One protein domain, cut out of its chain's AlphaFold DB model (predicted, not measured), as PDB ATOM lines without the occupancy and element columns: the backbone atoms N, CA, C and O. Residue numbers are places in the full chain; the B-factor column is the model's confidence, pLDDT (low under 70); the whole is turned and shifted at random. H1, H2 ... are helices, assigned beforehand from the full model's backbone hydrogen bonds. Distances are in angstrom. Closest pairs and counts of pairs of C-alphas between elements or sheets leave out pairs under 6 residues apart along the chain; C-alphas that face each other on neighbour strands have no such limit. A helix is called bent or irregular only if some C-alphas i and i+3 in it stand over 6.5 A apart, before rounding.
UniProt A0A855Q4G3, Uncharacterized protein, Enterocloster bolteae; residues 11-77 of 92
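Overview. This is residues 11 to 77 of the 92 residues of an uncharacterized protein of Enterocloster bolteae (UniProt A0A855Q4G3). An extended string of helices in two parts: in one, H2 and H3 run side by side in opposite ways, loosely, with short H1 off to the side of H2, nearest to it at Tyr 22; in the other, H4 and H5 meet at a corner. Residues 54 to 57 join the two parts. The printed part has 67 residues, with five named helices, H1 to H5 in order, and no named strand; the class is all helix. It is extended, with a radius of gyration of the C-alphas of 16.9 A and spans of 49 by 30 by 17 A.

Arrangement. H1, residues 11 to 16, is close to but not clearly touching H2, residues 19 to 31; the closest C-alphas, Leu 14 and Tyr 22, are 7.4 A apart. With H3, residues 43 to 53, H2 forms a helical hairpin at a shallow tilt of 16 degrees. They only just touch, with 3 pairs of C-alphas within 8 A, H2 with residues 19 to 23 alone; the closest are Glu 20 and Leu 52, 6.7 A. H4, residues 58 to 63, is apart from H3. H4 and H5, residues 67 to 76, only just touch, and only at the corner, with 3 such pairs, at a steep tilt of 65 degrees; the closest C-alphas are Leu 62 and Val 68, 5.0 A. In H2, H3, H4 and H5 every O i to N i+4 pair is within hydrogen-bond range; in H1 0 of 2 are, beside 2 of 3 O i to N i+3 pairs.

Along the chain. H1 begins at C-alpha 11 (-38.891, -25.011, 23.093) and is irregular, C-alphas 13 and 16 being 7.2 A apart. H2 is 18.1 A long, H3 15.5 A and H5 14.6 A; H5 ends at C-alpha 76 (-23.097, -47.251, -11.862).

Size, cuts and confidence. The C-alphas farthest apart, Lys 32 and Gly 77, are 49.9 A apart. The printed part has no cut. The link from H2 to H3 is long, the others tight. Residue 77 alone is under 70 in pLDDT.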
ATOM      1  N   ARG A  11     -38.954 -24.100  24.251       79.31
ATOM      2  CA  ARG A  11     -38.891 -25.011  23.093       79.31
ATOM      3  C   ARG A  11     -39.597 -26.345  23.342       79.31
ATOM      4  O   ARG A  11     -40.315 -26.803  22.466       79.31
ATOM      5  N   TYR A  12     -39.410 -26.959  24.513       83.19
ATOM      6  CA  TYR A  12     -40.108 -28.209  24.844       83.19
ATOM      7  C   TYR A  12     -41.608 -28.010  25.057       83.19
ATOM      8  O   TYR A  12     -42.381 -28.900  24.719       83.19
ATOM      9  N   ALA A  13     -42.021 -26.856  25.581       85.38
ATOM     10  CA  ALA A  13     -43.433 -26.522  25.705       85.38
ATOM     11  C   ALA A  13     -44.097 -26.370  24.329       85.38
ATOM     12  O   ALA A  13     -45.224 -26.797  24.171       85.38
ATOM     13  N   LEU A  14     -43.396 -25.852  23.316       83.25
ATOM     14  CA  LEU A  14     -43.910 -25.679  21.947       83.25
ATOM     15  C   LEU A  14     -43.974 -26.983  21.128       83.25
ATOM     16  O   LEU A  14     -44.288 -26.942  19.944       83.25
ATOM     17  N   ARG A  15     -43.689 -28.144  21.728       82.44
ATOM     18  CA  ARG A  15     -43.633 -29.440  21.029       82.44
ATOM     19  C   ARG A  15     -45.007 -29.983  20.611       82.44
ATOM     20  O   ARG A  15     -45.064 -30.926  19.838       82.44
ATOM     21  N   PHE A  16     -46.095 -29.411  21.134       87.69
ATOM     22  CA  PHE A  16     -47.464 -29.737  20.713       87.69
ATOM     23  C   PHE A  16     -47.890 -29.001  19.434       87.69
ATOM     24  O   PHE A  16     -48.930 -29.334  18.869       87.69
ATOM     25  N   LEU A  17     -47.148 -27.972  19.004       88.12
ATOM     26  CA  LEU A  17     -47.462 -27.272  17.763       88.12
ATOM     27  C   LEU A  17     -47.090 -28.130  16.550       88.12
ATOM     28  O   LEU A  17     -46.079 -28.829  16.594       88.12
ATOM     29  N   PRO A  18     -47.850 -28.021  15.447       88.81
ATOM     30  CA  PRO A  18     -47.450 -28.612  14.182       88.81
ATOM     31  C   PRO A  18     -46.146 -27.975  13.687       88.81
ATOM     32  O   PRO A  18     -45.928 -26.765  13.834       88.81
ATOM     33  N   ASP A  19     -45.304 -28.794  13.060       86.94
ATOM     34  CA  ASP A  19     -43.954 -28.420  12.623       86.94
ATOM     35  C   ASP A  19     -43.940 -27.175  11.725       86.94
ATOM     36  O   ASP A  19     -43.046 -26.331  11.839       86.94
ATOM     37  N   GLU A  20     -44.968 -27.003  10.887       88.00
ATOM     38  CA  GLU A  20     -45.123 -25.833  10.017       88.00
ATOM     39  C   GLU A  20     -45.193 -24.527  10.816       88.00
ATOM     40  O   GLU A  20     -44.457 -23.576  10.534       88.00
ATOM     41  N   LEU A  21     -46.027 -24.488  11.860       88.31
ATOM     42  CA  LEU A  21     -46.175 -23.307  12.709       88.31
ATOM     43  C   LEU A  21     -44.905 -23.051  13.522       88.31
ATOM     44  O   LEU A  21     -44.479 -21.901  13.648       88.31
ATOM     45  N   TYR A  22     -44.264 -24.105  14.034       90.50
ATOM     46  CA  TYR A  22     -43.000 -23.972  14.758       90.50
ATOM     47  C   TYR A  22     -41.905 -23.345  13.882       90.50
ATOM     48  O   TYR A  22     -41.219 -22.404  14.301       90.50
ATOM     49  N   ILE A  23     -41.769 -23.819  12.641       89.75
ATOM     50  CA  ILE A  23     -40.784 -23.307  11.684       89.75
ATOM     51  C   ILE A  23     -41.096 -21.861  11.287       89.75
ATOM     52  O   ILE A  23     -40.174 -21.039  11.251       89.75
ATOM     53  N   GLN A  24     -42.366 -21.515  11.055       89.69
ATOM     54  CA  GLN A  24     -42.761 -20.132  10.771       89.69
ATOM     55  C   GLN A  24     -42.451 -19.185  11.937       89.69
ATOM     56  O   GLN A  24     -41.876 -18.118  11.711       89.69
ATOM     57  N   LEU A  25     -42.768 -19.571  13.178       89.44
ATOM     58  CA  LEU A  25     -42.470 -18.773  14.373       89.44
ATOM     59  C   LEU A  25     -40.967 -18.557  14.549       89.44
ATOM     60  O   LEU A  25     -40.525 -17.439  14.822       89.44
ATOM     61  N   ASN A  26     -40.168 -19.608  14.355       89.00
ATOM     62  CA  ASN A  26     -38.716 -19.506  14.440       89.00
ATOM     63  C   ASN A  26     -38.152 -18.589  13.341       89.00
ATOM     64  O   ASN A  26     -37.311 -17.732  13.610       89.00
ATOM     65  N   TYR A  27     -38.654 -18.710  12.110       91.31
ATOM     66  CA  TYR A  27     -38.264 -17.830  11.010       91.31
ATOM     67  C   TYR A  27     -38.626 -16.366  11.294       91.31
ATOM     68  O   TYR A  27     -37.795 -15.474  11.109       91.31
ATOM     69  N   PHE A  28     -39.823 -16.119  11.829       90.81
ATOM     70  CA  PHE A  28     -40.264 -14.789  12.235       90.81
ATOM     71  C   PHE A  28     -39.404 -14.213  13.367       90.81
ATOM     72  O   PHE A  28     -39.053 -13.034  13.334       90.81
ATOM     73  N   ALA A  29     -38.992 -15.023  14.344       88.81
ATOM     74  CA  ALA A  29     -38.132 -14.568  15.435       88.81
ATOM     75  C   ALA A  29     -36.797 -13.988  14.929       88.81
ATOM     76  O   ALA A  29     -36.350 -12.965  15.456       88.81
ATOM     77  N   HIS A  30     -36.217 -14.602  13.889       87.62
ATOM     78  CA  HIS A  30     -34.938 -14.206  13.291       87.62
ATOM     79  C   HIS A  30     -35.057 -13.109  12.225       87.62
ATOM     80  O   HIS A  30     -34.286 -12.155  12.255       87.62
ATOM     81  N   PHE A  31     -36.003 -13.231  11.289       88.38
ATOM     82  CA  PHE A  31     -36.105 -12.352  10.115       88.38
ATOM     83  C   PHE A  31     -37.221 -11.303  10.214       88.38
ATOM     84  O   PHE A  31     -37.332 -10.465   9.323       88.38
ATOM     85  N   LYS A  32     -38.062 -11.357  11.260       88.94
ATOM     86  CA  LYS A  32     -39.231 -10.475  11.477       88.94
ATOM     87  C   LYS A  32     -40.244 -10.464  10.323       88.94
ATOM     88  O   LYS A  32     -41.015  -9.524  10.173       88.94
ATOM     89  N   LYS A  33     -40.259 -11.529   9.520       86.38
ATOM     90  CA  LYS A  33     -41.193 -11.754   8.411       86.38
ATOM     91  C   LYS A  33     -41.629 -13.217   8.397       86.38
ATOM     92  O   LYS A  33     -40.923 -14.063   8.942       86.38
ATOM     93  N   PHE A  34     -42.761 -13.522   7.775       84.88
ATOM     94  CA  PHE A  34     -43.210 -14.905   7.592       84.88
ATOM     95  C   PHE A  34     -42.530 -15.532   6.370       84.88
ATOM     96  O   PHE A  34     -42.374 -14.876   5.340       84.88
ATOM     97  N   ALA A  35     -42.106 -16.793   6.489       85.62
ATOM     98  CA  ALA A  35     -41.553 -17.538   5.363       85.62
ATOM     99  C   ALA A  35     -42.673 -17.908   4.383       85.62
ATOM    100  O   ALA A  35     -43.695 -18.463   4.789       85.62
ATOM    101  N   ASN A  36     -42.475 -17.650   3.088       86.00
ATOM    102  CA  ASN A  36     -43.407 -18.124   2.069       86.00
ATOM    103  C   ASN A  36     -43.162 -19.612   1.773       86.00
ATOM    104  O   ASN A  36     -42.302 -19.959   0.966       86.00
ATOM    105  N   LEU A  37     -43.926 -20.487   2.430       82.44
ATOM    106  CA  LEU A  37     -43.842 -21.941   2.241       82.44
ATOM    107  C   LEU A  37     -44.611 -22.439   1.005       82.44
ATOM    108  O   LEU A  37     -44.380 -23.553   0.554       82.44
ATOM    109  N   LYS A  38     -45.490 -21.623   0.408       84.12
ATOM    110  CA  LYS A  38     -46.206 -21.999  -0.826       84.12
ATOM    111  C   LYS A  38     -45.340 -21.813  -2.070       84.12
ATOM    112  O   LYS A  38     -45.403 -22.618  -2.993       84.12
ATOM    113  N   LYS A  39     -44.564 -20.727  -2.114       88.50
ATOM    114  CA  LYS A  39     -43.635 -20.398  -3.206       88.50
ATOM    115  C   LYS A  39     -42.362 -19.775  -2.618       88.50
ATOM    116  O   LYS A  39     -42.270 -18.548  -2.562       88.50
ATOM    117  N   PRO A  40     -41.402 -20.593  -2.150       88.69
ATOM    118  CA  PRO A  40     -40.175 -20.088  -1.544       88.69
ATOM    119  C   PRO A  40     -39.280 -19.427  -2.600       88.69
ATOM    120  O   PRO A  40     -38.874 -20.061  -3.577       88.69
ATOM    121  N   VAL A  41     -38.946 -18.150  -2.400       88.19
ATOM    122  CA  VAL A  41     -38.131 -17.368  -3.349       88.19
ATOM    123  C   VAL A  41     -36.684 -17.332  -2.879       88.19
ATOM    124  O   VAL A  41     -35.756 -17.609  -3.642       88.19
ATOM    125  N   THR A  42     -36.484 -17.039  -1.596       89.38
ATOM    126  CA  THR A  42     -35.152 -16.908  -1.004       89.38
ATOM    127  C   THR A  42     -34.577 -18.260  -0.593       89.38
ATOM    128  O   THR A  42     -35.302 -19.197  -0.262       89.38
ATOM    129  N   TYR A  43     -33.246 -18.358  -0.556       90.19
ATOM    130  CA  TYR A  43     -32.544 -19.570  -0.124       90.19
ATOM    131  C   TYR A  43     -33.012 -20.064   1.258       90.19
ATOM    132  O   TYR A  43     -33.294 -21.245   1.441       90.19
ATOM    133  N   ASN A  44     -33.200 -19.146   2.212       88.81
ATOM    134  CA  ASN A  44     -33.647 -19.498   3.561       88.81
ATOM    135  C   ASN A  44     -35.091 -20.026   3.597       88.81
ATOM    136  O   ASN A  44     -35.412 -20.865   4.435       88.81
ATOM    137  N   GLU A  45     -35.973 -19.548   2.716       90.38
ATOM    138  CA  GLU A  45     -37.335 -20.088   2.594       90.38
ATOM    139  C   GLU A  45     -37.302 -21.495   1.995       90.38
ATOM    140  O   GLU A  45     -37.964 -22.387   2.517       90.38
ATOM    141  N   LYS A  46     -36.461 -21.721   0.976       91.50
ATOM    142  CA  LYS A  46     -36.271 -23.046   0.366       91.50
ATOM    143  C   LYS A  46     -35.742 -24.064   1.376       91.50
ATOM    144  O   LYS A  46     -36.261 -25.171   1.453       91.50
ATOM    145  N   LEU A  47     -34.771 -23.678   2.208       91.81
ATOM    146  CA  LEU A  47     -34.268 -24.545   3.278       91.81
ATOM    147  C   LEU A  47     -35.350 -24.922   4.293       91.81
ATOM    148  O   LEU A  47     -35.397 -26.064   4.739       91.81
ATOM    149  N   ASN A  48     -36.207 -23.982   4.694       91.56
ATOM    150  CA  ASN A  48     -37.279 -24.295   5.642       91.56
ATOM    151  C   ASN A  48     -38.410 -25.109   5.003       91.56
ATOM    152  O   ASN A  48     -39.002 -25.932   5.690       91.56
ATOM    153  N   TRP A  49     -38.652 -24.944   3.702       92.88
ATOM    154  CA  TRP A  49     -39.551 -25.806   2.937       92.88
ATOM    155  C   TRP A  49     -39.043 -27.254   2.888       92.88
ATOM    156  O   TRP A  49     -39.795 -28.179   3.179       92.88
ATOM    157  N   LEU A  50     -37.744 -27.449   2.623       90.75
ATOM    158  CA  LEU A  50     -37.115 -28.776   2.645       90.75
ATOM    159  C   LEU A  50     -37.269 -29.454   4.011       90.75
ATOM    160  O   LEU A  50     -37.622 -30.621   4.071       90.75
ATOM    161  N   LYS A  51     -37.109 -28.725   5.122       87.88
ATOM    162  CA  LYS A  51     -37.315 -29.297   6.467       87.88
ATOM    163  C   LYS A  51     -38.722 -29.856   6.699       87.88
ATOM    164  O   LYS A  51     -38.863 -30.751   7.522       87.88
ATOM    165  N   LEU A  52     -39.738 -29.306   6.035       88.88
ATOM    166  CA  LEU A  52     -41.140 -29.696   6.215       88.88
ATOM    167  C   LEU A  52     -41.588 -30.821   5.287       88.88
ATOM    168  O   LEU A  52     -42.518 -31.547   5.621       88.88
ATOM    169  N   HIS A  53     -40.980 -30.930   4.108       88.12
ATOM    170  CA  HIS A  53     -41.476 -31.817   3.057       88.12
ATOM    171  C   HIS A  53     -40.470 -32.874   2.617       88.12
ATOM    172  O   HIS A  53     -40.868 -33.884   2.040       88.12
ATOM    173  N   ASP A  54     -39.181 -32.670   2.875       86.06
ATOM    174  CA  ASP A  54     -38.145 -33.602   2.462       86.06
ATOM    175  C   ASP A  54     -37.889 -34.631   3.567       86.06
ATOM    176  O   ASP A  54     -37.144 -34.403   4.524       86.06
ATOM    177  N   HIS A  55     -38.581 -35.763   3.463       83.50
ATOM    178  CA  HIS A  55     -38.455 -36.912   4.363       83.50
ATOM    179  C   HIS A  55     -38.050 -38.157   3.573       83.50
ATOM    180  O   HIS A  55     -38.698 -39.201   3.642       83.50
ATOM    181  N   ASN A  56     -36.993 -38.037   2.768       86.38
ATOM    182  CA  ASN A  56     -36.508 -39.148   1.965       86.38
ATOM    183  C   ASN A  56     -35.661 -40.124   2.814       86.38
ATOM    184  O   ASN A  56     -34.574 -39.749   3.264       86.38
ATOM    185  N   PRO A  57     -36.094 -41.388   3.007       85.62
ATOM    186  CA  PRO A  57     -35.335 -42.377   3.776       85.62
ATOM    187  C   PRO A  57     -33.997 -42.747   3.121       85.62
ATOM    188  O   PRO A  57     -33.101 -43.257   3.795       85.62
ATOM    189  N   LEU A  58     -33.818 -42.455   1.826       84.62
ATOM    190  CA  LEU A  58     -32.557 -42.692   1.125       84.62
ATOM    191  C   LEU A  58     -31.394 -41.924   1.757       84.62
ATOM    192  O   LEU A  58     -30.275 -42.427   1.761       84.62
ATOM    193  N   TYR A  59     -31.635 -40.746   2.338       84.00
ATOM    194  CA  TYR A  59     -30.564 -39.967   2.962       84.00
ATOM    195  C   TYR A  59     -29.910 -40.693   4.136       84.00
ATOM    196  O   TYR A  59     -28.708 -40.546   4.338       84.00
ATOM    197  N   THR A  60     -30.664 -41.506   4.879       85.75
ATOM    198  CA  THR A  60     -30.117 -42.301   5.984       85.75
ATOM    199  C   THR A  60     -29.076 -43.297   5.482       85.75
ATOM    200  O   THR A  60     -27.979 -43.360   6.027       85.75
ATOM    201  N   MET A  61     -29.385 -44.005   4.397       84.31
ATOM    202  CA  MET A  61     -28.482 -44.971   3.765       84.31
ATOM    203  C   MET A  61     -27.276 -44.285   3.099       84.31
ATOM    204  O   MET A  61     -26.170 -44.813   3.121       84.31
ATOM    205  N   LEU A  62     -27.462 -43.091   2.527       83.81
ATOM    206  CA  LEU A  62     -26.381 -42.345   1.868       83.81
ATOM    207  C   LEU A  62     -25.315 -41.815   2.843       83.81
ATOM    208  O   LEU A  62     -24.180 -41.577   2.430       83.81
ATOM    209  N   VAL A  63     -25.660 -41.612   4.119       84.25
ATOM    210  CA  VAL A  63     -24.705 -41.185   5.158       84.25
ATOM    211  C   VAL A  63     -23.825 -42.349   5.631       84.25
ATOM    212  O   VAL A  63     -22.696 -42.121   6.073       84.25
ATOM    213  N   ASP A  64     -24.299 -43.593   5.514       87.06
ATOM    214  CA  ASP A  64     -23.517 -44.769   5.884       87.06
ATOM    215  C   ASP A  64     -22.471 -45.103   4.804       87.06
ATOM    216  O   ASP A  64     -22.784 -45.451   3.666       87.06
ATOM    217  N   LYS A  65     -21.185 -45.017   5.164       80.06
ATOM    218  CA  LYS A  65     -20.063 -45.220   4.229       80.06
ATOM    219  C   LYS A  65     -19.997 -46.642   3.656       80.06
ATOM    220  O   LYS A  65     -19.394 -46.828   2.596       80.06
ATOM    221  N   TYR A  66     -20.536 -47.641   4.347       83.06
ATOM    222  CA  TYR A  66     -20.560 -49.022   3.868       83.06
ATOM    223  C   TYR A  66     -21.778 -49.274   2.983       83.06
ATOM    224  O   TYR A  66     -21.629 -49.851   1.905       83.06
ATOM    225  N   GLU A  67     -22.963 -48.823   3.397       82.44
ATOM    226  CA  GLU A  67     -24.189 -49.014   2.613       82.44
ATOM    227  C   GLU A  67     -24.195 -48.173   1.335       82.44
ATOM    228  O   GLU A  67     -24.627 -48.655   0.285       82.44
ATOM    229  N   VAL A  68     -23.630 -46.961   1.374       84.75
ATOM    230  CA  VAL A  68     -23.591 -46.089   0.196       84.75
ATOM    231  C   VAL A  68     -22.753 -46.680  -0.935       84.75
ATOM    232  O   VAL A  68     -23.106 -46.509  -2.096       84.75
ATOM    233  N   LYS A  69     -21.687 -47.430  -0.626       81.94
ATOM    234  CA  LYS A  69     -20.868 -48.109  -1.644       81.94
ATOM    235  C   LYS A  69     -21.692 -49.130  -2.421       81.94
ATOM    236  O   LYS A  69     -21.731 -49.058  -3.642       81.94
ATOM    237  N   LYS A  70     -22.448 -49.975  -1.710       83.31
ATOM    238  CA  LYS A  70     -23.359 -50.958  -2.320       83.31
ATOM    239  C   LYS A  70     -24.435 -50.283  -3.171       83.31
ATOM    240  O   LYS A  70     -24.794 -50.772  -4.241       83.31
ATOM    241  N   TYR A  71     -24.967 -49.155  -2.699       83.75
ATOM    242  CA  TYR A  71     -25.959 -48.379  -3.443       83.75
ATOM    243  C   TYR A  71     -25.380 -47.778  -4.735       83.75
ATOM    244  O   TYR A  71     -26.024 -47.840  -5.782       83.75
ATOM    245  N   VAL A  72     -24.158 -47.241  -4.684       82.12
ATOM    246  CA  VAL A  72     -23.461 -46.657  -5.842       82.12
ATOM    247  C   VAL A  72     -23.046 -47.733  -6.851       82.12
ATOM    248  O   VAL A  72     -23.276 -47.545  -8.046       82.12
ATOM    249  N   GLU A  73     -22.531 -48.876  -6.388       83.56
ATOM    250  CA  GLU A  73     -22.218 -50.056  -7.215       83.56
ATOM    251  C   GLU A  73     -23.447 -50.519  -8.013       83.56
ATOM    252  O   GLU A  73     -23.356 -50.784  -9.211       83.56
ATOM    253  N   LYS A  74     -24.631 -50.524  -7.386       82.88
ATOM    254  CA  LYS A  74     -25.893 -50.888  -8.049       82.88
ATOM    255  C   LYS A  74     -26.321 -49.899  -9.143       82.88
ATOM    256  O   LYS A  74     -26.983 -50.307 -10.093       82.88
ATOM    257  N   ILE A  75     -25.999 -48.612  -9.001       82.06
ATOM    258  CA  ILE A  75     -26.415 -47.556  -9.942       82.06
ATOM    259  C   ILE A  75     -25.453 -47.439 -11.124       82.06
ATOM    260  O   ILE A  75     -25.897 -47.264 -12.256       82.06
ATOM    261  N   ILE A  76     -24.147 -47.496 -10.861       75.81
ATOM    262  CA  ILE A  76     -23.097 -47.251 -11.862       75.81
ATOM    263  C   ILE A  76     -22.656 -48.563 -12.542       75.81
ATOM    264  O   ILE A  76     -22.099 -48.536 -13.639       75.81
ATOM    265  N   GLY A  77     -22.968 -49.716 -11.939       64.38
ATOM    266  CA  GLY A  77     -22.480 -51.026 -12.360       64.38
ATOM    267  C   GLY A  77     -21.067 -51.305 -11.841       64.38
ATOM    268  O   GLY A  77     -20.344 -50.397 -11.430       64.38
TER     269      GLY A  77